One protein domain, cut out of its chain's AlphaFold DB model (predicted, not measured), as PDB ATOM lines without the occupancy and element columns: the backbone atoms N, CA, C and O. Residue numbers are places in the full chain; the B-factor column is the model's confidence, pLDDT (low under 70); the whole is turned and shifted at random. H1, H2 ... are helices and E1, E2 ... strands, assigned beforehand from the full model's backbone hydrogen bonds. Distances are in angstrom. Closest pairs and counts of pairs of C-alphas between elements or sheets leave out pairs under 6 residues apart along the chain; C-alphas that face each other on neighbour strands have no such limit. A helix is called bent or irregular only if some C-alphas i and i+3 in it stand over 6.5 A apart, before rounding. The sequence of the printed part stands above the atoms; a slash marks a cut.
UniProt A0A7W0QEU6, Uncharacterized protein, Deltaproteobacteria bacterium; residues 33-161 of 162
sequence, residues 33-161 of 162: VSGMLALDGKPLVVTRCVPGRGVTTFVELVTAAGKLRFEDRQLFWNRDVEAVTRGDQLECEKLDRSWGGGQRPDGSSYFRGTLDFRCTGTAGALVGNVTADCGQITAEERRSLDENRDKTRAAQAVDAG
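Overview. This is residues 33 to 161 of the 162 residues of an uncharacterized protein of Deltaproteobacteria bacterium (UniProt A0A7W0QEU6). One antiparallel sheet of eight strands curls and folds back on itself into a small, flattened barrel, nearly closed where E2 comes back to E1 and E8, with the helix H1 at one end. E1, E8 and E7 make one wall, E5, E4, E3 and E2 the facing wall, and E6 bends between them; residues 150 to 161, the last part of H1 and the two residues after it, stick out. The printed part has 129 residues, with eight named strands E1 to E8 followed by one named helix; the class is mixed, helices and strands. The sheet's order is E1, E8, E7, E6, E5, E4, E3, E2. The whole is compact, with a radius of gyration of the C-alphas of 15.0 A and spans of 39 by 38 by 25 A.

Arrangement. E1, residues 33 to 39, is an edge strand, antiparallel to E8, residues 124 to 137, with N 36 and O 129 2.8 A apart. E2, residues 46 to 52, is the other edge strand; its closest C-alpha pair with E8 is Cys 49 and Cys 134, 5.0 A, and with E1 Val 33 and Val 46, 6.7 A. From E2 a meander, each strand the antiparallel neighbour of the one before, runs through E3, residues 58 to 63, E4, residues 66 to 71, E5, residues 74 to 78, E6, residues 88 to 103, and E7, residues 109 to 121, to E8. N and O within hydrogen-bond range include N 60 and O 50, 2.9 A, N 61 and O 68, 2.8 A, N 69 and O 76, 2.8 A, N 88 and O 77, 2.9 A, N 98 and O 114, 3.0 A, and N 115 and O 130, 2.9 A. The pairing of E6 is staggered: residues 88 to 90 pair with E5 and 91 to 103 with E7. E6 bends by 107 degrees at residue 91, the hinge strand of a folded sheet, one sheet bent back into two leaves that face each other. H1, residues 139 to 159, is on the sheet at a height of 10.7 A, over E6 and E7; on the local plane it stands at 58 degrees to E6, only just slantwise to the strands. Its closest C-alpha pair with E7 is Ser 109 and Arg 142, 6.4 A. In H1 every O i to N i+4 pair is within hydrogen-bond range.

Along the chain. E1 begins at C-alpha 33 (43.824, 25.535, 111.377). E6 measures 33.4 A from first to last C-alpha, E7 33.8 A, E8 32.4 A and H1 30.3 A; E1 to E5 are shorter. H1 ends at C-alpha 159 (57.208, 35.171, 82.672).

Size, cuts and confidence. The C-alphas of Ala 64 and Gly 161 are the farthest apart, 45.3 A. The printed part has no cut and no long link. Mean pLDDT of the printed part is 83.1; 18 residues are under 70, among them 52 to 57 and 159 to 161.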
ATOM      1  N   VAL A  33      42.616  24.708 111.411       80.75
ATOM      2  CA  VAL A  33      43.824  25.535 111.377       80.75
ATOM      3  C   VAL A  33      44.816  24.994 112.396       80.75
ATOM      4  O   VAL A  33      44.487  24.829 113.570       80.75
ATOM      5  N   SER A  34      46.029  24.711 111.940       86.25
ATOM      6  CA  SER A  34      47.116  24.142 112.732       86.25
ATOM      7  C   SER A  34      48.439  24.859 112.455       86.25
ATOM      8  O   SER A  34      48.568  25.632 111.502       86.25
ATOM      9  N   GLY A  35      49.429  24.617 113.314       88.31
ATOM     10  CA  GLY A  35      50.714  25.314 113.289       88.31
ATOM     11  C   GLY A  35      50.762  26.503 114.251       88.31
ATOM     12  O   GLY A  35      50.031  26.548 115.239       88.31
ATOM     13  N   MET A  36      51.662  27.445 113.982       93.19
ATOM     14  CA  MET A  36      51.962  28.586 114.845       93.19
ATOM     15  C   MET A  36      51.613  29.900 114.150       93.19
ATOM     16  O   MET A  36      51.997  30.123 113.007       93.19
ATOM     17  N   LEU A  37      50.979  30.806 114.888       94.00
ATOM     18  CA  LEU A  37      50.874  32.226 114.569       94.00
ATOM     19  C   LEU A  37      51.283  33.010 115.820       94.00
ATOM     20  O   LEU A  37      50.891  32.634 116.923       94.00
ATOM     21  N   ALA A  38      52.070  34.072 115.673       96.06
ATOM     22  CA  ALA A  38      52.511  34.905 116.786       96.06
ATOM     23  C   ALA A  38      52.617  36.385 116.396       96.06
ATOM     24  O   ALA A  38      52.953  36.709 115.257       96.06
ATOM     25  N   LEU A  39      52.368  37.261 117.372       96.19
ATOM     26  CA  LEU A  39      52.534  38.715 117.295       96.19
ATOM     27  C   LEU A  39      53.427  39.167 118.458       96.19
ATOM     28  O   LEU A  39      53.118  38.878 119.613       96.19
ATOM     29  N   ASP A  40      54.550  39.819 118.161       95.62
ATOM     30  CA  ASP A  40      55.602  40.186 119.126       95.62
ATOM     31  C   ASP A  40      56.017  39.013 120.036       95.62
ATOM     32  O   ASP A  40      56.142  39.131 121.256       95.62
ATOM     33  N   GLY A  41      56.160  37.827 119.434       93.44
ATOM     34  CA  GLY A  41      56.495  36.579 120.130       93.44
ATOM     35  C   GLY A  41      55.365  35.974 120.976       93.44
ATOM     36  O   GLY A  41      55.530  34.872 121.497       93.44
ATOM     37  N   LYS A  42      54.206  36.635 121.102       95.69
ATOM     38  CA  LYS A  42      53.034  36.096 121.805       95.69
ATOM     39  C   LYS A  42      52.231  35.202 120.855       95.69
ATOM     40  O   LYS A  42      51.844  35.683 119.788       95.69
ATOM     41  N   PRO A  43      51.951  33.934 121.207       94.88
ATOM     42  CA  PRO A  43      51.180  33.045 120.349       94.88
ATOM     43  C   PRO A  43      49.730  33.525 120.215       94.88
ATOM     44  O   PRO A  43      49.104  33.942 121.190       94.88
ATOM     45  N   LEU A  44      49.191  33.428 119.003       93.62
ATOM     46  CA  LEU A  44      47.809  33.740 118.664       93.62
ATOM     47  C   LEU A  44      47.076  32.463 118.249       93.62
ATOM     48  O   LEU A  44      47.545  31.711 117.396       93.62
ATOM     49  N   VAL A  45      45.890  32.248 118.815       91.88
ATOM     50  CA  VAL A  45      44.997  31.157 118.408       91.88
ATOM     51  C   VAL A  45      44.119  31.642 117.259       91.88
ATOM     52  O   VAL A  45      43.406  32.638 117.403       91.88
ATOM     53  N   VAL A  46      44.150  30.928 116.131       88.69
ATOM     54  CA  VAL A  46      43.217  31.159 115.023       88.69
ATOM     55  C   VAL A  46      41.874  30.518 115.373       88.69
ATOM     56  O   VAL A  46      41.788  29.310 115.574       88.69
ATOM     57  N   THR A  47      40.825  31.329 115.455       85.94
ATOM     58  CA  THR A  47      39.460  30.907 115.811       85.94
ATOM     59  C   THR A  47      38.575  30.671 114.587       85.94
ATOM     60  O   THR A  47      37.533  30.025 114.692       85.94
ATOM     61  N   ARG A  48      38.967  31.197 113.419       82.75
ATOM     62  CA  ARG A  48      38.237  31.072 112.151       82.75
ATOM     63  C   ARG A  48      39.211  31.238 110.981       82.75
ATOM     64  O   ARG A  48      39.978  32.198 110.980       82.75
ATOM     65  N   CYS A  49      39.144  30.365 109.976       84.00
ATOM     66  CA  CYS A  49      39.616  30.710 108.631       84.00
ATOM     67  C   CYS A  49      38.412  31.070 107.752       84.00
ATOM     68  O   CYS A  49      37.394  30.377 107.804       84.00
ATOM     69  N   VAL A  50      38.528  32.124 106.945       80.06
ATOM     70  CA  VAL A  50      37.512  32.539 105.970       80.06
ATOM     71  C   VAL A  50      38.155  32.676 104.583       80.06
ATOM     72  O   VAL A  50      39.068  33.491 104.426       80.06
ATOM     73  N   PRO A  51      37.692  31.934 103.559       75.50
ATOM     74  CA  PRO A  51      38.039  32.212 102.173       75.50
ATOM     75  C   PRO A  51      37.218  33.414 101.682       75.50
ATOM     76  O   PRO A  51      35.986  33.383 101.602       75.50
ATOM     77  N   GLY A  52      37.918  34.499 101.380       65.38
ATOM     78  CA  GLY A  52      37.360  35.744 100.882       65.38
ATOM     79  C   GLY A  52      37.192  35.765  99.366       65.38
ATOM     80  O   GLY A  52      37.977  35.169  98.625       65.38
ATOM     81  N   ARG A  53      36.155  36.468  98.899       56.34
ATOM     82  CA  ARG A  53      35.738  36.496  97.490       56.34
ATOM     83  C   ARG A  53      35.667  37.925  96.971       56.34
ATOM     84  O   ARG A  53      35.078  38.792  97.611       56.34
ATOM     85  N   GLY A  54      36.207  38.131  95.779       51.94
ATOM     86  CA  GLY A  54      36.181  39.381  95.031       51.94
ATOM     87  C   GLY A  54      36.834  39.168  93.666       51.94
ATOM     88  O   GLY A  54      36.962  38.032  93.211       51.94
ATOM     89  N   VAL A  55      37.311  40.246  93.039       41.19
ATOM     90  CA  VAL A  55      38.204  40.159  91.859       41.19
ATOM     91  C   VAL A  55      39.509  39.418  92.209       41.19
ATOM     92  O   VAL A  55      40.158  38.827  91.347       41.19
ATOM     93  N   THR A  56      39.848  39.411  93.495       55.34
ATOM     94  CA  THR A  56      41.053  38.877  94.120       55.34
ATOM     95  C   THR A  56      40.659  37.780  95.118       55.34
ATOM     96  O   THR A  56      39.715  37.929  95.900       55.34
ATOM     97  N   THR A  57      41.348  36.637  95.088       66.88
ATOM     98  CA  THR A  57      41.170  35.584  96.103       66.88
ATOM     99  C   THR A  57      41.967  35.967  97.344       66.88
ATOM    100  O   THR A  57      43.179  36.165  97.250       66.88
ATOM    101  N   PHE A  58      41.308  36.021  98.502       78.19
ATOM    102  CA  PHE A  58      41.972  36.285  99.777       78.19
ATOM    103  C   PHE A  58      41.623  35.249 100.845       78.19
ATOM    104  O   PHE A  58      40.631  34.532 100.739       78.19
ATOM    105  N   VAL A  59      42.461  35.154 101.874       85.81
ATOM    106  CA  VAL A  59      42.283  34.241 103.008       85.81
ATOM    107  C   VAL A  59      42.422  35.041 104.286       85.81
ATOM    108  O   VAL A  59      43.432  35.715 104.465       85.81
ATOM    109  N   GLU A  60      41.435  34.963 105.172       90.38
ATOM    110  CA  GLU A  60      41.481  35.625 106.475       90.38
ATOM    111  C   GLU A  60      41.601  34.597 107.603       90.38
ATOM    112  O   GLU A  60      40.759  33.710 107.740       90.38
ATOM    113  N   LEU A  61      42.639  34.733 108.429       90.94
ATOM    114  CA  LEU A  61      42.828  34.001 109.678       90.94
ATOM    115  C   LEU A  61      42.461  34.939 110.832       90.94
ATOM    116  O   LEU A  61      43.179  35.899 111.124       90.94
ATOM    117  N   VAL A  62      41.322  34.679 111.468       91.81
ATOM    118  CA  VAL A  62      40.795  35.486 112.576       91.81
ATOM    119  C   VAL A  62      41.348  34.963 113.896       91.81
ATOM    120  O   VAL A  62      41.342  33.758 114.140       91.81
ATOM    121  N   THR A  63      41.793  35.866 114.761       92.50
ATOM    122  CA  THR A  63      42.270  35.588 116.123       92.50
ATOM    123  C   THR A  63      41.547  36.508 117.110       92.50
ATOM    124  O   THR A  63      40.879  37.454 116.701       92.50
ATOM    125  N   ALA A  64      41.712  36.297 118.417       92.25
ATOM    126  CA  ALA A  64      41.169  37.220 119.422       92.25
ATOM    127  C   ALA A  64      41.835  38.618 119.429       92.25
ATOM    128  O   ALA A  64      41.280  39.545 120.010       92.25
ATOM    129  N   ALA A  65      43.015  38.774 118.816       93.38
ATOM    130  CA  ALA A  65      43.788  40.023 118.807       93.38
ATOM    131  C   ALA A  65      43.657  40.830 117.499       93.38
ATOM    132  O   ALA A  65      44.249  41.904 117.379       93.38
ATOM    133  N   GLY A  66      42.953  40.287 116.504       94.50
ATOM    134  CA  GLY A  66      42.917  40.815 115.145       94.50
ATOM    135  C   GLY A  66      42.879  39.713 114.089       94.50
ATOM    136  O   GLY A  66      42.761  38.520 114.394       94.50
ATOM    137  N   LYS A  67      42.975  40.117 112.828       94.06
ATOM    138  CA  LYS A  67      42.766  39.292 111.642       94.06
ATOM    139  C   LYS A  67      43.926  39.460 110.665       94.06
ATOM    140  O   LYS A  67      44.210  40.572 110.217       94.06
ATOM    141  N   LEU A  68      44.566  38.349 110.309       94.38
ATOM    142  CA  LEU A  68      45.577  38.296 109.256       94.38
ATOM    143  C   LEU A  68      44.890  37.989 107.927       94.38
ATOM    144  O   LEU A  68      44.207  36.974 107.816       94.38
ATOM    145  N   ARG A  69      45.092  38.826 106.915       92.56
ATOM    146  CA  ARG A  69      44.549  38.651 105.566       92.56
ATOM    147  C   ARG A  69      45.684  38.458 104.570       92.56
ATOM    148  O   ARG A  69      46.534  39.331 104.435       92.56
ATOM    149  N   PHE A  70      45.679  37.341 103.853       89.50
ATOM    150  CA  PHE A  70      46.529  37.129 102.685       89.50
ATOM    151  C   PHE A  70      45.748  37.460 101.413       89.50
ATOM    152  O   PHE A  70      44.701  36.862 101.175       89.50
ATOM    153  N   GLU A  71      46.254  38.380 100.593       86.56
ATOM    154  CA  GLU A  71      45.629  38.825  99.342       86.56
ATOM    155  C   GLU A  71      46.709  39.312  98.364       86.56
ATOM    156  O   GLU A  71      47.694  39.901  98.790       86.56
ATOM    157  N   ASP A  72      46.560  39.062  97.059       82.06
ATOM    158  CA  ASP A  72      47.432  39.606  95.996       82.06
ATOM    159  C   ASP A  72      48.952  39.414  96.193       82.06
ATOM    160  O   ASP A  72      49.766  40.185  95.687       82.06
ATOM    161  N   ARG A  73      49.353  38.321  96.864       83.12
ATOM    162  CA  ARG A  73      50.749  37.995  97.247       83.12
ATOM    163  C   ARG A  73      51.305  38.810  98.424       83.12
ATOM    164  O   ARG A  73      52.479  38.638  98.742       83.12
ATOM    165  N   GLN A  74      50.473  39.596  99.098       90.31
ATOM    166  CA  GLN A  74      50.793  40.402 100.276       90.31
ATOM    167  C   GLN A  74      50.054  39.888 101.525       90.31
ATOM    168  O   GLN A  74      49.064  39.154 101.433       90.31
ATOM    169  N   LEU A  75      50.543  40.275 102.706       93.69
ATOM    170  CA  LEU A  75      49.852  40.083 103.980       93.69
ATOM    171  C   LEU A  75      49.417  41.435 104.548       93.69
ATOM    172  O   LEU A  75      50.144  42.420 104.459       93.69
ATOM    173  N   PHE A  76      48.243  41.450 105.168       95.50
ATOM    174  CA  PHE A  76      47.667  42.600 105.853       95.50
ATOM    175  C   PHE A  76      47.231  42.179 107.256       95.50
ATOM    176  O   PHE A  76      46.701  41.081 107.438       95.50
ATOM    177  N   TRP A  77      47.401  43.053 108.243       96.44
ATOM    178  CA  TRP A  77      46.911  42.841 109.601       96.44
ATOM    179  C   TRP A  77      45.871  43.891 109.967       96.44
ATOM    180  O   TRP A  77      46.132  45.090 109.891       96.44
ATOM    181  N   ASN A  78      44.694  43.449 110.403       95.94
ATOM    182  CA  ASN A  78      43.687  44.331 110.979       95.94
ATOM    183  C   ASN A  78      43.516  44.017 112.469       95.94
ATOM    184  O   ASN A  78      43.369  42.856 112.840       95.94
ATOM    185  N   ARG A  79      43.540  45.038 113.333       94.88
ATOM    186  CA  ARG A  79      43.267  44.870 114.773       94.88
ATOM    187  C   ARG A  79      41.769  44.701 115.050       94.88
ATOM    188  O   ARG A  79      41.408  44.086 116.046       94.88
ATOM    189  N   ASP A  80      40.914  45.214 114.166       93.69
ATOM    190  CA  ASP A  80      39.481  44.935 114.173       93.69
ATOM    191  C   ASP A  80      39.214  43.609 113.440       93.69
ATOM    192  O   ASP A  80      39.586  43.420 112.277       93.69
ATOM    193  N   VAL A  81      38.591  42.669 114.152       91.12
ATOM    194  CA  VAL A  81      38.268  41.326 113.653       91.12
ATOM    195  C   VAL A  81      37.050  41.317 112.726       91.12
ATOM    196  O   VAL A  81      36.997  40.488 111.812       91.12
ATOM    197  N   GLU A  82      36.115  42.255 112.905       89.06
ATOM    198  CA  GLU A  82      34.876  42.359 112.121       89.06
ATOM    199  C   GLU A  82      35.013  43.320 110.923       89.06
ATOM    200  O   GLU A  82      34.163  43.336 110.030       89.06
ATOM    201  N   ALA A  83      36.105  44.088 110.844       88.19
ATOM    202  CA  ALA A  83      36.369  44.990 109.727       88.19
ATOM    203  C   ALA A  83      36.431  44.261 108.370       88.19
ATOM    204  O   ALA A  83      37.175  43.296 108.170       88.19
ATOM    205  N   VAL A  84      35.669  44.775 107.401       83.31
ATOM    206  CA  VAL A  84      35.580  44.242 106.026       83.31
ATOM    207  C   VAL A  84      36.725  44.750 105.133       83.31
ATOM    208  O   VAL A  84      37.062  44.128 104.123       83.31
ATOM    209  N   THR A  85      37.339  45.878 105.494       87.69
ATOM    210  CA  THR A  85      38.449  46.491 104.753       87.69
ATOM    211  C   THR A  85      39.764  45.735 104.947       87.69
ATOM    212  O   THR A  85      39.985  45.076 105.967       87.69
ATOM    213  N   ARG A  86      40.686  45.894 103.986       86.50
ATOM    214  CA  ARG A  86      42.101  45.553 104.198       86.50
ATOM    215  C   ARG A  86      42.613  46.313 105.435       86.50
ATOM    216  O   ARG A  86      42.225  47.461 105.654       86.50
ATOM    217  N   GLY A  87      43.423  45.640 106.250       92.38
ATOM    218  CA  GLY A  87      44.150  46.257 107.361       92.38
ATOM    219  C   GLY A  87      45.469  46.878 106.899       92.38
ATOM    220  O   GLY A  87      45.681  47.079 105.702       92.38
ATOM    221  N   ASP A  88      46.374  47.120 107.844       95.62
ATOM    222  CA  ASP A  88      47.714  47.627 107.555       95.62
ATOM    223  C   ASP A  88      48.526  46.577 106.781       95.62
ATOM    224  O   ASP A  88      48.555  45.404 107.162       95.62
ATOM    225  N   GLN A  89      49.187  46.985 105.695       96.50
ATOM    226  CA  GLN A  89      50.094  46.114 104.942       96.50
ATOM    227  C   GLN A  89      51.292  45.718 105.818       96.50
ATOM    228  O   GLN A  89      51.826  46.538 106.566       96.50
ATOM    229  N   LEU A  90      51.712  44.457 105.717       96.50
ATOM    230  CA  LEU A  90      52.900  43.937 106.384       96.50
ATOM    231  C   LEU A  90      54.078  43.857 105.413       96.50
ATOM    232  O   LEU A  90      53.954  43.322 104.312       96.50
ATOM    233  N   GLU A  91      55.241  44.308 105.873       96.62
ATOM    234  CA  GLU A  91      56.506  44.196 105.150       96.62
ATOM    235  C   GLU A  91      57.184  42.875 105.525       96.62
ATOM    236  O   GLU A  91      57.533  42.650 106.686       96.62
ATOM    237  N   CYS A  92      57.322  41.967 104.558       95.12
ATOM    238  CA  CYS A  92      57.732  40.584 104.797       95.12
ATOM    239  C   CYS A  92      59.178  40.312 104.362       95.12
ATOM    240  O   CYS A  92      59.491  40.378 103.177       95.12
ATOM    241  N   GLU A  93      60.031  39.900 105.307       95.69
ATOM    242  CA  GLU A  93      61.353  39.313 105.016       95.69
ATOM    243  C   GLU A  93      61.194  37.948 104.322       95.69
ATOM    244  O   GLU A  93      61.975  37.573 103.450       95.69
ATOM    245  N   LYS A  94      60.148  37.206 104.708       92.25
ATOM    246  CA  LYS A  94      59.806  35.880 104.190       92.25
ATOM    247  C   LYS A  94      58.290  35.769 104.052       92.25
ATOM    248  O   LYS A  94      57.568  36.091 104.996       92.25
ATOM    249  N   LEU A  95      57.819  35.294 102.900       92.44
ATOM    250  CA  LEU A  95      56.405  35.013 102.634       92.44
ATOM    251  C   LEU A  95      56.268  33.851 101.642       92.44
ATOM    252  O   LEU A  95      55.961  34.037 100.461       92.44
ATOM    253  N   ASP A  96      56.474  32.641 102.149       88.31
ATOM    254  CA  ASP A  96      56.206  31.411 101.418       88.31
ATOM    255  C   ASP A  96      54.738  31.012 101.584       88.31
ATOM    256  O   ASP A  96      54.134  31.157 102.652       88.31
ATOM    257  N   ARG A  97      54.137  30.525 100.499       84.69
ATOM    258  CA  ARG A  97      52.716  30.177 100.454       84.69
ATOM    259  C   ARG A  97      52.461  28.998  99.532       84.69
ATOM    260  O   ARG A  97      53.050  28.903  98.457       84.69
ATOM    261  N   SER A  98      51.497  28.172  99.904       81.12
ATOM    262  CA  SER A  98      50.914  27.168  99.023       81.12
ATOM    263  C   SER A  98      49.409  27.177  99.222       81.12
ATOM    264  O   SER A  98      48.939  26.834 100.300       81.12
ATOM    265  N   TRP A  99      48.644  27.580  98.210       75.56
ATOM    266  CA  TRP A  99      47.182  27.563  98.261       75.56
ATOM    267  C   TRP A  99      46.642  26.573  97.237       75.56
ATOM    268  O   TRP A  99      46.981  26.632  96.054       75.56
ATOM    269  N   GLY A 100      45.784  25.670  97.698       70.50
ATOM    270  CA  GLY A 100      45.129  24.666  96.882       70.50
ATOM    271  C   GLY A 100      43.632  24.612  97.156       70.50
ATOM    272  O   GLY A 100      43.136  24.977  98.220       70.50
ATOM    273  N   GLY A 101      42.897  24.105  96.176       71.00
ATOM    274  CA  GLY A 101      41.501  23.745  96.347       71.00
ATOM    275  C   GLY A 101      41.230  22.433  95.639       71.00
ATOM    276  O   GLY A 101      41.622  22.248  94.482       71.00
ATOM    277  N   GLY A 102      40.554  21.514  96.316       69.00
ATOM    278  CA  GLY A 102      40.161  20.225  95.752       69.00
ATOM    279  C   GLY A 102      38.648  20.058  95.735       69.00
ATOM    280  O   GLY A 102      37.902  20.943  96.162       69.00
ATOM    281  N   GLN A 103      38.213  18.909  95.238       72.19
ATOM    282  CA  GLN A 103      36.867  18.402  95.446       72.19
ATOM    283  C   GLN A 103      36.999  17.148  96.309       72.19
ATOM    284  O   GLN A 103      37.869  16.311  96.064       72.19
ATOM    285  N   ARG A 104      36.200  17.052  97.370       75.19
ATOM    286  CA  ARG A 104      36.121  15.867  98.224       75.19
ATOM    287  C   ARG A 104      35.256  14.799  97.533       75.19
ATOM    288  O   ARG A 104      34.447  15.144  96.669       75.19
ATOM    289  N   PRO A 105      35.357  13.513  97.924       75.69
ATOM    290  CA  PRO A 105      34.538  12.439  97.345       75.69
ATOM    291  C   PRO A 105      33.018  12.624  97.496       75.69
ATOM    292  O   PRO A 105      32.253  12.004  96.765       75.69
ATOM    293  N   ASP A 106      32.563  13.480  98.419       77.69
ATOM    294  CA  ASP A 106      31.150  13.846  98.596       77.69
ATOM    295  C   ASP A 106      30.660  14.945  97.624       77.69
ATOM    296  O   ASP A 106      29.499  15.354  97.685       77.69
ATOM    297  N   GLY A 107      31.536  15.428  96.736       71.94
ATOM    298  CA  GLY A 107      31.281  16.506  95.779       71.94
ATOM    299  C   GLY A 107      31.485  17.918  96.341       71.94
ATOM    300  O   GLY A 107      31.488  18.876  95.560       71.94
ATOM    301  N   SER A 108      31.694  18.073  97.653       72.56
ATOM    302  CA  SER A 108      32.002  19.375  98.249       72.56
ATOM    303  C   SER A 108      33.386  19.850  97.811       72.56
ATOM    304  O   SER A 108      34.344  19.080  97.750       72.56
ATOM    305  N   SER A 109      33.504  21.130  97.473       74.62
ATOM    306  CA  SER A 109      34.811  21.736  97.228       74.62
ATOM    307  C   SER A 109      35.404  22.214  98.549       74.62
ATOM    308  O   SER A 109      34.659  22.515  99.479       74.62
ATOM    309  N   TYR A 110      36.728  22.301  98.644       75.44
ATOM    310  CA  TYR A 110      37.409  22.837  99.827       75.44
ATOM    311  C   TYR A 110      38.557  23.765  99.438       75.44
ATOM    312  O   TYR A 110      39.101  23.649  98.336       75.44
ATOM    313  N   PHE A 111      38.939  24.649 100.358       78.25
ATOM    314  CA  PHE A 111      40.100  25.528 100.231       78.25
ATOM    315  C   PHE A 111      41.100  25.221 101.352       78.25
ATOM    316  O   PHE A 111      40.753  25.320 102.529       78.25
ATOM    317  N   ARG A 112      42.331  24.834 100.999       84.12
ATOM    318  CA  ARG A 112      43.377  24.448 101.957       84.12
ATOM    319  C   ARG A 112      44.741  24.969 101.526       84.12
ATOM    320  O   ARG A 112      45.071  24.935 100.343       84.12
ATOM    321  N   GLY A 113      45.571  25.377 102.473       86.00
ATOM    322  CA  GLY A 113      46.942  25.755 102.158       86.00
ATOM    323  C   GLY A 113      47.840  25.971 103.359       86.00
ATOM    324  O   GLY A 113      47.457  25.704 104.497       86.00
ATOM    325  N   THR A 114      49.042  26.451 103.068       89.44
ATOM    326  CA  THR A 114      50.074  26.796 104.038       89.44
ATOM    327  C   THR A 114      50.575  28.223 103.830       89.44
ATOM    328  O   THR A 114      50.681  28.705 102.698       89.44
ATOM    329  N   LEU A 115      50.903  28.883 104.938       91.50
ATOM    330  CA  LEU A 115      51.608  30.160 105.005       91.50
ATOM    331  C   LEU A 115      52.814  29.997 105.927       91.50
ATOM    332  O   LEU A 115      52.646  29.629 107.087       91.50
ATOM    333  N   ASP A 116      54.008  30.307 105.433       94.31
ATOM    334  CA  ASP A 116      55.244  30.323 106.214       94.31
ATOM    335  C   ASP A 116      55.926  31.681 106.027       94.31
ATOM    336  O   ASP A 116      56.442  31.999 104.953       94.31
ATOM    337  N   PHE A 117      55.843  32.535 107.046       95.38
ATOM    338  CA  PHE A 117      56.115  33.960 106.905       95.38
ATOM    339  C   PHE A 117      56.738  34.601 108.144       95.38
ATOM    340  O   PHE A 117      56.542  34.177 109.287       95.38
ATOM    341  N   ARG A 118      57.458  35.693 107.890       97.19
ATOM    342  CA  ARG A 118      57.993  36.613 108.891       97.19
ATOM    343  C   ARG A 118      57.874  38.027 108.337       97.19
ATOM    344  O   ARG A 118      58.511  38.349 107.332       97.19
ATOM    345  N   CYS A 119      57.049  38.843 108.980       97.12
ATOM    346  CA  CYS A 119      56.738  40.194 108.533       97.12
ATOM    347  C   CYS A 119      56.643  41.170 109.707       97.12
ATOM    348  O   CYS A 119      56.395  40.771 110.842       97.12
ATOM    349  N   THR A 120      56.774  42.458 109.419       96.88
ATOM    350  CA  THR A 120      56.651  43.542 110.397       96.88
ATOM    351  C   THR A 120      55.596  44.533 109.923       96.88
ATOM    352  O   THR A 120      55.470  44.791 108.726       96.88
ATOM    353  N   GLY A 121      54.837  45.105 110.854       93.50
ATOM    354  CA  GLY A 121      53.895  46.183 110.566       93.50
ATOM    355  C   GLY A 121      53.662  47.088 111.772       93.50
ATOM    356  O   GLY A 121      54.298  46.951 112.815       93.50
ATOM    357  N   THR A 122      52.688  47.987 111.648       93.06
ATOM    358  CA  THR A 122      52.224  48.919 112.700       93.06
ATOM    359  C   THR A 122      51.809  48.234 114.011       93.06
ATOM    360  O   THR A 122      51.723  48.875 115.059       93.06
ATOM    361  N   ALA A 123      51.470  46.944 113.955       89.19
ATOM    362  CA  ALA A 123      51.050  46.136 115.091       89.19
ATOM    363  C   ALA A 123      52.199  45.441 115.829       89.19
ATOM    364  O   ALA A 123      51.951  44.959 116.928       89.19
ATOM    365  N   GLY A 124      53.401  45.400 115.247       94.38
ATOM    366  CA  GLY A 124      54.537  44.628 115.749       94.38
ATOM    367  C   GLY A 124      55.093  43.657 114.705       94.38
ATOM    368  O   GLY A 124      54.790  43.747 113.511       94.38
ATOM    369  N   ALA A 125      55.915  42.715 115.162       96.25
ATOM    370  CA  ALA A 125      56.443  41.626 114.344       96.25
ATOM    371  C   ALA A 125      55.465  40.441 114.331       96.25
ATOM    372  O   ALA A 125      55.148  39.881 115.383       96.25
ATOM    373  N   LEU A 126      55.012  40.028 113.146       96.69
ATOM    374  CA  LEU A 126      54.206  38.825 112.954       96.69
ATOM    375  C   LEU A 126      55.048  37.694 112.365       96.69
ATOM    376  O   LEU A 126      55.734  37.850 111.354       96.69
ATOM    377  N   VAL A 127      54.936  36.519 112.975       96.69
ATOM    378  CA  VAL A 127      55.591  35.293 112.510       96.69
ATOM    379  C   VAL A 127      54.557  34.185 112.481       96.69
ATOM    380  O   VAL A 127      53.781  34.036 113.427       96.69
ATOM    381  N   GLY A 128      54.546  33.380 111.425       94.94
ATOM    382  CA  GLY A 128      53.651  32.238 111.369       94.94
ATOM    383  C   GLY A 128      54.132  31.133 110.449       94.94
ATOM    384  O   GLY A 128      54.693  31.384 109.389       94.94
ATOM    385  N   ASN A 129      53.864  29.906 110.874       94.50
ATOM    386  CA  ASN A 129      53.922  28.705 110.062       94.50
ATOM    387  C   ASN A 129      52.570  28.012 110.250       94.50
ATOM    388  O   ASN A 129      52.355  27.309 111.236       94.50
ATOM    389  N   VAL A 130      51.620  28.330 109.373       91.56
ATOM    390  CA  VAL A 130      50.205  27.972 109.510       91.56
ATOM    391  C   VAL A 130      49.806  27.041 108.376       91.56
ATOM    392  O   VAL A 130      50.050  27.344 107.212       91.56
ATOM    393  N   THR A 131      49.126  25.948 108.709       89.44
ATOM    394  CA  THR A 131      48.347  25.146 107.761       89.44
ATOM    395  C   THR A 131      46.868  25.394 108.033       89.44
ATOM    396  O   THR A 131      46.416  25.222 109.160       89.44
ATOM    397  N   ALA A 132      46.108  25.803 107.023       85.50
ATOM    398  CA  ALA A 132      44.687  26.108 107.156       85.50
ATOM    399  C   ALA A 132      43.865  25.298 106.148       85.50
ATOM    400  O   ALA A 132      44.066  25.433 104.942       85.50
ATOM    401  N   ASP A 133      42.930  24.478 106.630       85.25
ATOM    402  CA  ASP A 133      41.743  24.050 105.881       85.25
ATOM    403  C   ASP A 133      40.603  24.999 106.253       85.25
ATOM    404  O   ASP A 133      40.155  25.038 107.398       85.25
ATOM    405  N   CYS A 134      40.152  25.798 105.295       79.00
ATOM    406  CA  CYS A 134      39.122  26.810 105.511       79.00
ATOM    407  C   CYS A 134      37.709  26.262 105.244       79.00
ATOM    408  O   CYS A 134      36.747  27.025 105.164       79.00
ATOM    409  N   GLY A 135      37.578  24.933 105.156       75.00
ATOM    410  CA  GLY A 135      36.316  24.216 105.104       75.00
ATOM    411  C   GLY A 135      35.723  24.101 103.702       75.00
ATOM    412  O   GLY A 135      36.406  24.216 102.680       75.00
ATOM    413  N   GLN A 136      34.420  23.812 103.668       74.56
ATOM    414  CA  GLN A 136      33.668  23.657 102.426       74.56
ATOM    415  C   GLN A 136      33.429  25.007 101.741       74.56
ATOM    416  O   GLN A 136      32.913  25.938 102.356       74.56
ATOM    417  N   ILE A 137      33.708  25.054 100.440       71.50
ATOM    418  CA  ILE A 137      33.396  26.176  99.548       71.50
ATOM    419  C   ILE A 137      32.281  25.775  98.566       71.50
ATOM    420  O   ILE A 137      32.124  24.595  98.226       71.50
ATOM    421  N   THR A 138      31.485  26.741  98.105       70.94
ATOM    422  CA  THR A 138      30.419  26.537  97.114       70.94
ATOM    423  C   THR A 138      30.969  26.286  95.703       70.94
ATOM    424  O   THR A 138      32.167  26.408  95.435       70.94
ATOM    425  N   ALA A 139      30.088  25.915  94.768       72.56
ATOM    426  CA  ALA A 139      30.468  25.673  93.376       72.56
ATOM    427  C   ALA A 139      30.934  26.960  92.662       72.56
ATOM    428  O   ALA A 139      31.800  26.918  91.789       72.56
ATOM    429  N   GLU A 140      30.393  28.108  93.064       69.50
ATOM    430  CA  GLU A 140      30.731  29.436  92.549       69.50
ATOM    431  C   GLU A 140      32.137  29.855  93.007       69.50
ATOM    432  O   GLU A 140      32.940  30.317  92.198       69.50
ATOM    433  N   GLU A 141      32.474  29.612  94.281       68.44
ATOM    434  CA  GLU A 141      33.840  29.779  94.801       68.44
ATOM    435  C   GLU A 141      34.832  28.893  94.065       68.44
ATOM    436  O   GLU A 141      35.895  29.353  93.657       68.44
ATOM    437  N   ARG A 142      34.469  27.619  93.875       72.69
ATOM    438  CA  ARG A 142      35.308  26.652  93.175       72.69
ATOM    439  C   ARG A 142      35.658  27.139  91.770       72.69
ATOM    440  O   ARG A 142      36.829  27.107  91.399       72.69
ATOM    441  N   ARG A 143      34.665  27.634  91.024       73.81
ATOM    442  CA  ARG A 143      34.861  28.191  89.680       73.81
ATOM    443  C   ARG A 143      35.799  29.401  89.696       73.81
ATOM    444  O   ARG A 143      36.753  29.424  88.928       73.81
ATOM    445  N   SER A 144      35.585  30.349  90.611       69.81
ATOM    446  CA  SER A 144      36.445  31.535  90.754       69.81
ATOM    447  C   SER A 144      37.900  31.179  91.099       69.81
ATOM    448  O   SER A 144      38.830  31.781  90.561       69.81
ATOM    449  N   LEU A 145      38.120  30.163  91.943       70.12
ATOM    450  CA  LEU A 145      39.461  29.660  92.250       70.12
ATOM    451  C   LEU A 145      40.142  29.031  91.035       70.12
ATOM    452  O   LEU A 145      41.324  29.286  90.816       70.12
ATOM    453  N   ASP A 146      39.432  28.215  90.256       73.81
ATOM    454  CA  ASP A 146      40.007  27.603  89.056       73.81
ATOM    455  C   ASP A 146      40.327  28.664  87.987       73.81
ATOM    456  O   ASP A 146      41.451  28.691  87.488       73.81
ATOM    457  N   GLU A 147      39.438  29.638  87.753       73.69
ATOM    458  CA  GLU A 147      39.711  30.796  86.884       73.69
ATOM    459  C   GLU A 147      40.961  31.586  87.321       73.69
ATOM    460  O   GLU A 147      41.788  31.969  86.491       73.69
ATOM    461  N   ASN A 148      41.137  31.829  88.624       69.06
ATOM    462  CA  ASN A 148      42.296  32.562  89.144       69.06
ATOM    463  C   ASN A 148      43.592  31.732  89.115       69.06
ATOM    464  O   ASN A 148      44.677  32.289  88.908       69.06
ATOM    465  N   ARG A 149      43.506  30.403  89.250       71.81
ATOM    466  CA  ARG A 149      44.643  29.491  89.038       71.81
ATOM    467  C   ARG A 149      45.083  29.491  87.582       71.81
ATOM    468  O   ARG A 149      46.282  29.559  87.328       71.81
ATOM    469  N   ASP A 150      44.146  29.467  86.643       73.38
ATOM    470  CA  ASP A 150      44.471  29.444  85.218       73.38
ATOM    471  C   ASP A 150      45.021  30.795  84.734       73.38
ATOM    472  O   ASP A 150      46.020  30.810  84.017       73.38
ATOM    473  N   LYS A 151      44.514  31.932  85.242       72.19
ATOM    474  CA  LYS A 151      45.159  33.253  85.060       72.19
ATOM    475  C   LYS A 151      46.592  33.284  85.605       72.19
ATOM    476  O   LYS A 151      47.489  33.801  84.946       72.19
ATOM    477  N   THR A 152      46.819  32.719  86.794       65.75
ATOM    478  CA  THR A 152      48.152  32.687  87.426       65.75
ATOM    479  C   THR A 152      49.126  31.813  86.633       65.75
ATOM    480  O   THR A 152      50.258  32.222  86.397       65.75
ATOM    481  N   ARG A 153      48.679  30.641  86.167       72.50
ATOM    482  CA  ARG A 153      49.452  29.757  85.281       72.50
ATOM    483  C   ARG A 153      49.785  30.428  83.953       72.50
ATOM    484  O   ARG A 153      50.913  30.307  83.494       72.50
ATOM    485  N   ALA A 154      48.829  31.145  83.358       73.62
ATOM    486  CA  ALA A 154      49.056  31.900  82.131       73.62
ATOM    487  C   ALA A 154      50.115  32.995  82.333       73.62
ATOM    488  O   ALA A 154      51.039  33.087  81.533       73.62
ATOM    489  N   ALA A 155      50.046  33.760  83.429       68.56
ATOM    490  CA  ALA A 155      51.068  34.755  83.768       68.56
ATOM    491  C   ALA A 155      52.456  34.116  83.971       68.56
ATOM    492  O   ALA A 155      53.427  34.558  83.370       68.56
ATOM    493  N   GLN A 156      52.542  33.016  84.727       67.00
ATOM    494  CA  GLN A 156      53.800  32.284  84.938       67.00
ATOM    495  C   GLN A 156      54.385  31.694  83.644       67.00
ATOM    496  O   GLN A 156      55.602  31.630  83.501       67.00
ATOM    497  N   ALA A 157      53.539  31.267  82.702       69.75
ATOM    498  CA  ALA A 157      53.978  30.777  81.397       69.75
ATOM    499  C   ALA A 157      54.502  31.901  80.486       69.75
ATOM    500  O   ALA A 157      55.369  31.642  79.656       69.75
ATOM    501  N   VAL A 158      54.007  33.133  80.653       71.25
ATOM    502  CA  VAL A 158      54.558  34.325  79.988       71.25
ATOM    503  C   VAL A 158      55.898  34.711  80.618       71.25
ATOM    504  O   VAL A 158      56.875  34.851  79.890       71.25
ATOM    505  N   ASP A 159      55.979  34.797  81.950       60.97
ATOM    506  CA  ASP A 159      57.208  35.171  82.672       60.97
ATOM    507  C   ASP A 159      58.373  34.183  82.446       60.97
ATOM    508  O   ASP A 159      59.533  34.575  82.519       60.97
ATOM    509  N   ALA A 160      58.082  32.905  82.167       62.00
ATOM    510  CA  ALA A 160      59.081  31.870  81.870       62.00
ATOM    511  C   ALA A 160      59.430  31.733  80.370       62.00
ATOM    512  O   ALA A 160      60.196  30.840  80.002       62.00
ATOM    513  N   GLY A 161      58.830  32.559  79.504       54.22
ATOM    514  CA  GLY A 161      59.024  32.552  78.048       54.22
ATOM    515  C   GLY A 161      59.938  33.662  77.510       54.22
ATOM    516  O   GLY A 161      60.030  33.807  76.290       54.22
TER     517      GLY A 161